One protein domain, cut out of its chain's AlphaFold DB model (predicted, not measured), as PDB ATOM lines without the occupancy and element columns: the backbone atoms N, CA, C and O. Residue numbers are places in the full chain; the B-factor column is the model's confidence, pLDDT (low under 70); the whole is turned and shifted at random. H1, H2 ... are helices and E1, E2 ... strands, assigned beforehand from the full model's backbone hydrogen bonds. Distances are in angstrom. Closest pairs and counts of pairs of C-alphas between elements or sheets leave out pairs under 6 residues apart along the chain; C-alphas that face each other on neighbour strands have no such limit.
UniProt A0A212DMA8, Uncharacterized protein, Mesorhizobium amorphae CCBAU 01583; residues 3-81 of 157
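AT A GLANCE: This is residues 3 to 81 of the 157 residues of an uncharacterized protein of Mesorhizobium amorphae CCBAU 01583 (UniProt A0A212DMA8). A small sheet of two strands, E1 beside E2, stands by the last residues of the long helix H3, and the helix H4, which links the two strands, crosses H3 and packs on it partway along. Toward the other end of H3 the chain makes a loose loop with the short helices H1 and H2: H1 folds back onto H3, while residues 18 to 24 stick out. The printed part has 79 residues, with four named helices and two named strands in the order H1, H2, H3, E1, H4, E2; the sheet, E1 next to E2, is parallel and the class is mostly helix. The whole is only just compact, close to loose, with a radius of gyration of the C-alphas of 13.8 A and spans of 38 by 29 by 21 A.

HOW THE PARTS SIT: Start at the sheet, where E1, residues 46 to 50, and E2, residues 76 to 80, are parallel neighbours at 17 degrees. Look there for N 48 and O 77, 2.9 A apart, and N 50 and O 79, 2.8 A, both within hydrogen-bond range. With H4, residues 58 to 70, between them, they form a strand-helix-strand unit, two parallel neighbour strands joined through a helix, and its crossover is right-handed. H4 and E2 are near each other, with 6 pairs of C-alphas within 10 A. Move on to H3, residues 22 to 41: its closest C-alpha pair to E1 is Arg 40 and Leu 46, 7.3 A. H3 and H4 touch, closest at the C-alphas of Arg 34 and Val 67, 5.7 A, and run the same way at a steep tilt of 47 degrees. H1, residues 3 to 7, touches residues 28 to 32 of H3 alone, closest at the C-alphas of Leu 3 and Ile 29, 7.0 A. H2, residues 13 to 17, is close to H1 but not clearly touching: the closest C-alphas, of His 6 and Pro 13, are 6.2 A apart. H2 and H3 are only just apart, closest 8.4 A. In H1, H3 and H4 every O i to N i+4 pair is within hydrogen-bond range; in H2 it is 0 of 1, with 0 of 2 O i to N i+3 pairs.

IN THESE COORDINATES: Find C-alpha 46 at (102.294, 119.215, 109.126), where E1 begins; E1 and E2 are each 13.0 A long. H3 begins at C-alpha 22, (111.462, 116.595, 80.545), and runs 28.8 A; H4 runs 18.2 A. H1 and H2 measure 6.3 A and 6.6 A. E2 ends at C-alpha 80, (107.466, 106.487, 106.573).

THE WHOLE: The C-alphas farthest apart, of Gln 18 and Arg 75, are 37.9 A from each other. The printed part has no cut and no long link. Its mean pLDDT is 82.9, and residues 3 to 20 are under 70.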
ATOM      1  N   LEU A   3      99.945 121.892  86.059       60.84
ATOM      2  CA  LEU A   3     100.872 120.788  86.347       60.84
ATOM      3  C   LEU A   3     100.488 119.947  87.573       60.84
ATOM      4  O   LEU A   3     100.808 118.768  87.644       60.84
ATOM      5  N   LEU A   4      99.778 120.542  88.529       59.00
ATOM      6  CA  LEU A   4      99.292 119.853  89.727       59.00
ATOM      7  C   LEU A   4      98.173 118.871  89.377       59.00
ATOM      8  O   LEU A   4      98.143 117.761  89.890       59.00
ATOM      9  N   TYR A   5      97.291 119.274  88.460       58.09
ATOM     10  CA  TYR A   5      96.279 118.385  87.907       58.09
ATOM     11  C   TYR A   5      96.930 117.242  87.129       58.09
ATOM     12  O   TYR A   5      96.493 116.114  87.269       58.09
ATOM     13  N   HIS A   6      98.018 117.492  86.401       62.69
ATOM     14  CA  HIS A   6      98.757 116.427  85.723       62.69
ATOM     15  C   HIS A   6      99.379 115.410  86.700       62.69
ATOM     16  O   HIS A   6      99.166 114.212  86.545       62.69
ATOM     17  N   VAL A   7     100.066 115.874  87.752       62.91
ATOM     18  CA  VAL A   7     100.655 115.000  88.789       62.91
ATOM     19  C   VAL A   7      99.591 114.194  89.538       62.91
ATOM     20  O   VAL A   7      99.822 113.043  89.889       62.91
ATOM     21  N   LEU A   8      98.419 114.784  89.771       66.50
ATOM     22  CA  LEU A   8      97.301 114.119  90.442       66.50
ATOM     23  C   LEU A   8      96.434 113.273  89.488       66.50
ATOM     24  O   LEU A   8      95.447 112.697  89.936       66.50
ATOM     25  N   GLY A   9      96.755 113.215  88.188       63.69
ATOM     26  CA  GLY A   9      95.953 112.509  87.178       63.69
ATOM     27  C   GLY A   9      94.586 113.148  86.882       63.69
ATOM     28  O   GLY A   9      93.700 112.510  86.327       63.69
ATOM     29  N   LEU A  10      94.401 114.410  87.266       64.06
ATOM     30  CA  LEU A  10      93.164 115.190  87.195       64.06
ATOM     31  C   LEU A  10      93.112 116.167  85.998       64.06
ATOM     32  O   LEU A  10      92.239 117.033  85.958       64.06
ATOM     33  N   GLY A  11      94.057 116.100  85.056       61.06
ATOM     34  CA  GLY A  11      94.137 117.012  83.907       61.06
ATOM     35  C   GLY A  11      94.535 116.306  82.615       61.06
ATOM     36  O   GLY A  11      95.161 115.252  82.662       61.06
ATOM     37  N   ASP A  12      94.181 116.905  81.476       57.19
ATOM     38  CA  ASP A  12      94.455 116.357  80.145       57.19
ATOM     39  C   ASP A  12      95.979 116.327  79.869       57.19
ATOM     40  O   ASP A  12      96.614 117.392  79.794       57.19
ATOM     41  N   PRO A  13      96.603 115.133  79.792       54.75
ATOM     42  CA  PRO A  13      98.054 115.002  79.693       54.75
ATOM     43  C   PRO A  13      98.615 115.563  78.378       54.75
ATOM     44  O   PRO A  13      99.728 116.087  78.370       54.75
ATOM     45  N   GLU A  14      97.856 115.535  77.281       52.91
ATOM     46  CA  GLU A  14      98.356 115.947  75.962       52.91
ATOM     47  C   GLU A  14      98.428 117.469  75.783       52.91
ATOM     48  O   GLU A  14      99.344 117.971  75.131       52.91
ATOM     49  N   ALA A  15      97.526 118.231  76.405       56.22
ATOM     50  CA  ALA A  15      97.435 119.678  76.190       56.22
ATOM     51  C   ALA A  15      98.569 120.482  76.860       56.22
ATOM     52  O   ALA A  15      98.871 121.599  76.443       56.22
ATOM     53  N   THR A  16      99.206 119.932  77.902       54.88
ATOM     54  CA  THR A  16     100.192 120.665  78.725       54.88
ATOM     55  C   THR A  16     101.645 120.289  78.398       54.88
ATOM     56  O   THR A  16     102.562 121.046  78.714       54.88
ATOM     57  N   LEU A  17     101.871 119.135  77.757       54.44
ATOM     58  CA  LEU A  17     103.193 118.511  77.623       54.44
ATOM     59  C   LEU A  17     103.869 118.684  76.256       54.44
ATOM     60  O   LEU A  17     105.051 118.375  76.132       54.44
ATOM     61  N   GLN A  18     103.181 119.210  75.241       55.41
ATOM     62  CA  GLN A  18     103.721 119.265  73.871       55.41
ATOM     63  C   GLN A  18     104.950 120.185  73.684       55.41
ATOM     64  O   GLN A  18     105.553 120.158  72.618       55.41
ATOM     65  N   HIS A  19     105.342 120.987  74.686       59.22
ATOM     66  CA  HIS A  19     106.396 122.008  74.540       59.22
ATOM     67  C   HIS A  19     107.370 122.127  75.728       59.22
ATOM     68  O   HIS A  19     108.101 123.115  75.815       59.22
ATOM     69  N   VAL A  20     107.382 121.179  76.671       64.38
ATOM     70  CA  VAL A  20     108.224 121.281  77.877       64.38
ATOM     71  C   VAL A  20     109.272 120.174  77.888       64.38
ATOM     72  O   VAL A  20     108.932 118.996  77.908       64.38
ATOM     73  N   GLU A  21     110.548 120.563  77.930       79.44
ATOM     74  CA  GLU A  21     111.664 119.632  78.121       79.44
ATOM     75  C   GLU A  21     111.469 118.798  79.407       79.44
ATOM     76  O   GLU A  21     111.136 119.373  80.452       79.44
ATOM     77  N   PRO A  22     111.720 117.475  79.397       77.19
ATOM     78  CA  PRO A  22     111.462 116.595  80.545       77.19
ATOM     79  C   PRO A  22     112.095 117.070  81.865       77.19
ATOM     80  O   PRO A  22     111.468 117.030  82.924       77.19
ATOM     81  N   GLU A  23     113.311 117.615  81.806       80.69
ATOM     82  CA  GLU A  23     114.024 118.164  82.969       80.69
ATOM     83  C   GLU A  23     113.421 119.473  83.498       80.69
ATOM     84  O   GLU A  23     113.524 119.805  84.685       80.69
ATOM     85  N   GLN A  24     112.796 120.259  82.622       81.69
ATOM     86  CA  GLN A  24     112.065 121.463  83.012       81.69
ATOM     87  C   GLN A  24     110.781 121.066  83.747       81.69
ATOM     88  O   GLN A  24     110.493 121.603  84.818       81.69
ATOM     89  N   LEU A  25     110.056 120.082  83.208       80.44
ATOM     90  CA  LEU A  25     108.840 119.541  83.806       80.44
ATOM     91  C   LEU A  25     109.116 118.949  85.193       80.44
ATOM     92  O   LEU A  25     108.447 119.315  86.160       80.44
ATOM     93  N   ARG A  26     110.151 118.109  85.321       82.19
ATOM     94  CA  ARG A  26     110.585 117.521  86.598       82.19
ATOM     95  C   ARG A  26     110.834 118.590  87.662       82.19
ATOM     96  O   ARG A  26     110.272 118.529  88.753       82.19
ATOM     97  N   ARG A  27     111.615 119.626  87.333       84.56
ATOM     98  CA  ARG A  27     111.890 120.750  88.247       84.56
ATOM     99  C   ARG A  27     110.630 121.505  88.650       84.56
ATOM    100  O   ARG A  27     110.497 121.891  89.812       84.56
ATOM    101  N   GLN A  28     109.705 121.714  87.717       84.44
ATOM    102  CA  GLN A  28     108.435 122.372  88.011       84.44
ATOM    103  C   GLN A  28     107.558 121.533  88.944       84.44
ATOM    104  O   GLN A  28     106.952 122.101  89.852       84.44
ATOM    105  N   ILE A  29     107.526 120.208  88.773       83.44
ATOM    106  CA  ILE A  29     106.810 119.289  89.668       83.44
ATOM    107  C   ILE A  29     107.393 119.369  91.082       83.44
ATOM    108  O   ILE A  29     106.654 119.643  92.026       83.44
ATOM    109  N   LEU A  30     108.716 119.231  91.229       87.25
ATOM    110  CA  LEU A  30     109.395 119.332  92.528       87.25
ATOM    111  C   LEU A  30     109.115 120.675  93.222       87.25
ATOM    112  O   LEU A  30     108.799 120.728  94.413       87.25
ATOM    113  N   TYR A  31     109.179 121.774  92.465       88.00
ATOM    114  CA  TYR A  31     108.882 123.107  92.981       88.00
ATOM    115  C   TYR A  31     107.412 123.264  93.387       88.00
ATOM    116  O   TYR A  31     107.120 123.863  94.425       88.00
ATOM    117  N   ALA A  32     106.481 122.714  92.605       87.50
ATOM    118  CA  ALA A  32     105.059 122.742  92.920       87.50
ATOM    119  C   ALA A  32     104.762 121.969  94.212       87.50
ATOM    120  O   ALA A  32     104.135 122.535  95.107       87.50
ATOM    121  N   VAL A  33     105.270 120.737  94.344       88.94
ATOM    122  CA  VAL A  33     105.126 119.909  95.556       88.94
ATOM    123  C   VAL A  33     105.631 120.668  96.781       88.94
ATOM    124  O   VAL A  33     104.886 120.859  97.744       88.94
ATOM    125  N   ARG A  34     106.854 121.203  96.713       90.81
ATOM    126  CA  ARG A  34     107.425 122.023  97.787       90.81
ATOM    127  C   ARG A  34     106.537 123.218  98.135       90.81
ATOM    128  O   ARG A  34     106.240 123.429  99.306       90.81
ATOM    129  N   THR A  35     106.095 123.983  97.138       90.88
ATOM    130  CA  THR A  35     105.295 125.201  97.353       90.88
ATOM    131  C   THR A  35     103.973 124.898  98.060       90.88
ATOM    132  O   THR A  35     103.523 125.672  98.904       90.88
ATOM    133  N   ILE A  36     103.328 123.775  97.732       91.19
ATOM    134  CA  ILE A  36     102.085 123.347  98.387       91.19
ATOM    135  C   ILE A  36     102.344 123.044  99.862       91.19
ATOM    136  O   ILE A  36     101.607 123.519 100.729       91.19
ATOM    137  N   ILE A  37     103.406 122.288 100.140       93.62
ATOM    138  CA  ILE A  37     103.788 121.896 101.497       93.62
ATOM    139  C   ILE A  37     104.156 123.136 102.320       93.62
ATOM    140  O   ILE A  37     103.643 123.307 103.422       93.62
ATOM    141  N   GLU A  38     104.944 124.060 101.765       93.19
ATOM    142  CA  GLU A  38     105.291 125.339 102.403       93.19
ATOM    143  C   GLU A  38     104.052 126.170 102.745       93.19
ATOM    144  O   GLU A  38     103.920 126.669 103.864       93.19
ATOM    145  N   ARG A  39     103.104 126.291 101.810       93.31
ATOM    146  CA  ARG A  39     101.850 127.016 102.056       93.31
ATOM    147  C   ARG A  39     101.018 126.359 103.149       93.31
ATOM    148  O   ARG A  39     100.412 127.065 103.950       93.31
ATOM    149  N   ARG A  40     100.991 125.025 103.211       94.12
ATOM    150  CA  ARG A  40     100.285 124.301 104.275       94.12
ATOM    151  C   ARG A  40     100.955 124.501 105.635       94.12
ATOM    152  O   ARG A  40     100.240 124.718 106.615       94.12
ATOM    153  N   LEU A  41     102.289 124.470 105.666       95.12
ATOM    154  CA  LEU A  41     103.122 124.687 106.853       95.12
ATOM    155  C   LEU A  41     102.998 126.101 107.424       95.12
ATOM    156  O   LEU A  41     103.075 126.279 108.637       95.12
ATOM    157  N   ALA A  42     102.768 127.100 106.568       94.12
ATOM    158  CA  ALA A  42     102.531 128.477 107.000       94.12
ATOM    159  C   ALA A  42     101.255 128.631 107.850       94.12
ATOM    160  O   ALA A  42     101.136 129.595 108.602       94.12
ATOM    161  N   LEU A  43     100.309 127.689 107.744       95.38
ATOM    162  CA  LEU A  43      99.056 127.699 108.503       95.38
ATOM    163  C   LEU A  43      99.159 126.893 109.803       95.38
ATOM    164  O   LEU A  43      98.621 127.301 110.829       95.38
ATOM    165  N   SER A  44      99.816 125.731 109.769       95.50
ATOM    166  CA  SER A  44     100.004 124.872 110.942       95.50
ATOM    167  C   SER A  44     101.155 123.884 110.724       95.50
ATOM    168  O   SER A  44     101.497 123.609 109.574       95.50
ATOM    169  N   PRO A  45     101.697 123.270 111.795       96.44
ATOM    170  CA  PRO A  45     102.550 122.088 111.663       96.44
ATOM    171  C   PRO A  45     101.905 121.015 110.776       96.44
ATOM    172  O   PRO A  45     100.672 120.908 110.733       96.44
ATOM    173  N   LEU A  46     102.734 120.235 110.079       95.94
ATOM    174  CA  LEU A  46     102.294 119.215 109.126       95.94
ATOM    175  C   LEU A  46     103.000 117.880 109.394       95.94
ATOM    176  O   LEU A  46     104.226 117.832 109.453       95.94
ATOM    177  N   LEU A  47     102.216 116.808 109.510       95.31
ATOM    178  CA  LEU A  47     102.681 115.423 109.446       95.31
ATOM    179  C   LEU A  47     102.284 114.854 108.083       95.31
ATOM    180  O   LEU A  47     101.107 114.892 107.723       95.31
ATOM    181  N   ILE A  48     103.257 114.336 107.342       93.88
ATOM    182  CA  ILE A  48     103.033 113.570 106.117       93.88
ATOM    183  C   ILE A  48     103.343 112.109 106.436       93.88
ATOM    184  O   ILE A  48     104.423 111.814 106.945       93.88
ATOM    185  N   VAL A  49     102.399 111.215 106.149       95.50
ATOM    186  CA  VAL A  49     102.572 109.766 106.305       95.50
ATOM    187  C   VAL A  49     102.703 109.149 104.917       95.50
ATOM    188  O   VAL A  49     101.841 109.370 104.067       95.50
ATOM    189  N   VAL A  50     103.792 108.420 104.684       92.75
ATOM    190  CA  VAL A  50     104.059 107.702 103.434       92.75
ATOM    191  C   VAL A  50     104.168 106.220 103.748       92.75
ATOM    192  O   VAL A  50     105.150 105.764 104.334       92.75
ATOM    193  N   GLU A  51     103.145 105.476 103.357       93.19
ATOM    194  CA  GLU A  51     103.120 104.030 103.524       93.19
ATOM    195  C   GLU A  51     103.860 103.335 102.377       93.19
ATOM    196  O   GLU A  51     103.875 103.824 101.245       93.19
ATOM    197  N   ASP A  52     104.470 102.190 102.675       91.38
ATOM    198  CA  ASP A  52     105.067 101.289 101.689       91.38
ATOM    199  C   ASP A  52     106.090 101.948 100.748       91.38
ATOM    200  O   ASP A  52     106.154 101.640  99.559       91.38
ATOM    201  N   LEU A  53     106.989 102.782 101.287       91.56
ATOM    202  CA  LEU A  53     107.979 103.540 100.502       91.56
ATOM    203  C   LEU A  53     108.824 102.668  99.557       91.56
ATOM    204  O   LEU A  53     109.284 103.132  98.526       91.56
ATOM    205  N   HIS A  54     109.007 101.389  99.876       89.44
ATOM    206  CA  HIS A  54     109.684 100.423  99.009       89.44
ATOM    207  C   HIS A  54     109.040 100.224  97.620       89.44
ATOM    208  O   HIS A  54     109.677  99.632  96.752       89.44
ATOM    209  N   TRP A  55     107.810 100.700  97.403       90.94
ATOM    210  CA  TRP A  55     107.137 100.731  96.098       90.94
ATOM    211  C   TRP A  55     107.308 102.059  95.360       90.94
ATOM    212  O   TRP A  55     106.925 102.158  94.194       90.94
ATOM    213  N   ALA A  56     107.838 103.088  96.024       88.44
ATOM    214  CA  ALA A  56     108.004 104.401  95.429       88.44
ATOM    215  C   ALA A  56     109.011 104.343  94.275       88.44
ATOM    216  O   ALA A  56     110.080 103.738  94.375       88.44
ATOM    217  N   ASP A  57     108.675 105.011  93.174       87.06
ATOM    218  CA  ASP A  57     109.604 105.182  92.069       87.06
ATOM    219  C   ASP A  57     110.707 106.200  92.415       87.06
ATOM    220  O   ASP A  57     110.639 106.962  93.387       87.06
ATOM    221  N   ALA A  58     111.759 106.229  91.595       84.88
ATOM    222  CA  ALA A  58     112.904 107.108  91.823       84.88
ATOM    223  C   ALA A  58     112.519 108.601  91.845       84.88
ATOM    224  O   ALA A  58     113.152 109.391  92.545       84.88
ATOM    225  N   VAL A  59     111.484 108.986  91.092       83.94
ATOM    226  CA  VAL A  59     111.002 110.372  91.015       83.94
ATOM    227  C   VAL A  59     110.294 110.771  92.311       83.94
ATOM    228  O   VAL A  59     110.552 111.853  92.839       83.94
ATOM    229  N   SER A  60     109.461 109.895  92.873       87.38
ATOM    230  CA  SER A  60     108.789 110.125  94.157       87.38
ATOM    231  C   SER A  60     109.786 110.199  95.310       87.38
ATOM    232  O   SER A  60     109.692 111.094  96.151       87.38
ATOM    233  N   LEU A  61     110.785 109.309  95.326       89.19
ATOM    234  CA  LEU A  61     111.863 109.338  96.321       89.19
ATOM    235  C   LEU A  61     112.673 110.636  96.248       89.19
ATOM    236  O   LEU A  61     112.956 111.250  97.276       89.19
ATOM    237  N   GLU A  62     113.014 111.094  95.043       87.12
ATOM    238  CA  GLU A  62     113.681 112.384  94.864       87.12
ATOM    239  C   GLU A  62     112.804 113.545  95.343       87.12
ATOM    240  O   GLU A  62     113.310 114.447  96.009       87.12
ATOM    241  N   ALA A  63     111.499 113.525  95.064       87.62
ATOM    242  CA  ALA A  63     110.582 114.556  95.535       87.62
ATOM    243  C   ALA A  63     110.524 114.629  97.065       87.62
ATOM    244  O   ALA A  63     110.595 115.723  97.627       87.62
ATOM    245  N   LEU A  64     110.460 113.480  97.740       90.06
ATOM    246  CA  LEU A  64     110.490 113.411  99.200       90.06
ATOM    247  C   LEU A  64     111.809 113.950  99.761       90.06
ATOM    248  O   LEU A  64     111.782 114.828 100.622       90.06
ATOM    249  N   ARG A  65     112.953 113.516  99.215       89.56
ATOM    250  CA  ARG A  65     114.282 114.025  99.603       89.56
ATOM    251  C   ARG A  65     114.399 115.531  99.375       89.56
ATOM    252  O   ARG A  65     114.857 116.254 100.250       89.56
ATOM    253  N   PHE A  66     113.925 116.026  98.232       89.50
ATOM    254  CA  PHE A  66     113.940 117.449  97.899       89.50
ATOM    255  C   PHE A  66     113.127 118.286  98.892       89.50
ATOM    256  O   PHE A  66     113.552 119.376  99.277       89.50
ATOM    257  N   VAL A  67     111.961 117.792  99.312       90.44
ATOM    258  CA  VAL A  67     111.126 118.446 100.325       90.44
ATOM    259  C   VAL A  67     111.812 118.412 101.691       90.44
ATOM    260  O   VAL A  67     111.902 119.455 102.337       90.44
ATOM    261  N   MET A  68     112.332 117.254 102.108       89.88
ATOM    262  CA  MET A  68     113.056 117.083 103.373       89.88
ATOM    263  C   MET A  68     114.250 118.040 103.478       89.88
ATOM    264  O   MET A  68     114.360 118.775 104.455       89.88
ATOM    265  N   ASP A  69     115.082 118.099 102.438       89.69
ATOM    266  CA  ASP A  69     116.310 118.903 102.381       89.69
ATOM    267  C   ASP A  69     116.092 120.413 102.282       89.69
ATOM    268  O   ASP A  69     117.055 121.175 102.391       89.69
ATOM    269  N   ARG A  70     114.880 120.851 101.930       90.25
ATOM    270  CA  ARG A  70     114.550 122.278 101.778       90.25
ATOM    271  C   ARG A  70     113.714 122.815 102.916       90.25
ATOM    272  O   ARG A  70     113.671 124.031 103.106       90.25
ATOM    273  N   LEU A  71     113.006 121.930 103.604       89.31
ATOM    274  CA  LEU A  71     112.092 122.260 104.682       89.31
ATOM    275  C   LEU A  71     112.612 121.748 106.027       89.31
ATOM    276  O   LEU A  71     111.839 121.682 106.984       89.31
ATOM    277  N   GLU A  72     113.913 121.460 106.140       88.31
ATOM    278  CA  GLU A  72     114.530 120.863 107.329       88.31
ATOM    279  C   GLU A  72     114.395 121.746 108.581       88.31
ATOM    280  O   GLU A  72     114.448 121.265 109.708       88.31
ATOM    281  N   ARG A  73     114.177 123.055 108.396       89.94
ATOM    282  CA  ARG A  73     113.982 124.039 109.479       89.94
ATOM    283  C   ARG A  73     112.517 124.388 109.751       89.94
ATOM    284  O   ARG A  73     112.235 125.379 110.424       89.94
ATOM    285  N   THR A  74     111.579 123.628 109.196       92.69
ATOM    286  CA  THR A  74     110.138 123.875 109.344       92.69
ATOM    287  C   THR A  74     109.491 122.888 110.315       92.69
ATOM    288  O   THR A  74     110.112 121.929 110.762       92.69
ATOM    289  N   ARG A  75     108.215 123.107 110.659       94.00
ATOM    290  CA  ARG A  75     107.426 122.189 111.502       94.00
ATOM    291  C   ARG A  75     106.805 121.058 110.672       94.00
ATOM    292  O   ARG A  75     105.595 120.836 110.736       94.00
ATOM    293  N   LEU A  76     107.640 120.409 109.865       93.31
ATOM    294  CA  LEU A  76     107.293 119.266 109.031       93.31
ATOM    295  C   LEU A  76     107.832 117.987 109.673       93.31
ATOM    296  O   LEU A  76     109.016 117.906 109.986       93.31
ATOM    297  N   MET A  77     106.972 116.986 109.825       93.69
ATOM    298  CA  MET A  77     107.366 115.622 110.159       93.69
ATOM    299  C   MET A  77     106.984 114.703 109.003       93.69
ATOM    300  O   MET A  77     105.870 114.786 108.486       93.69
ATOM    301  N   LEU A  78     107.909 113.829 108.613       92.69
ATOM    302  CA  LEU A  78     107.658 112.754 107.663       92.69
ATOM    303  C   LEU A  78     107.711 111.427 108.425       92.69
ATOM    304  O   LEU A  78     108.736 111.102 109.021       92.69
ATOM    305  N   LEU A  79     106.603 110.692 108.425       94.12
ATOM    306  CA  LEU A  79     106.529 109.324 108.926       94.12
ATOM    307  C   LEU A  79     106.466 108.387 107.729       94.12
ATOM    308  O   LEU A  79     105.647 108.585 106.833       94.12
ATOM    309  N   VAL A  80     107.333 107.384 107.715       92.56
ATOM    310  CA  VAL A  80     107.466 106.487 106.573       92.56
ATOM    311  C   VAL A  80     107.498 105.046 107.033       92.56
ATOM    312  O   VAL A  80     108.204 104.720 107.988       92.56
ATOM    313  N   THR A  81     106.784 104.182 106.319       92.94
ATOM    314  CA  THR A  81     106.880 102.731 106.485       92.94
ATOM    315  C   THR A  81     107.538 102.114 105.257       92.94
ATOM    316  O   THR A  81     107.339 102.539 104.117       92.94
TER     317      THR A  81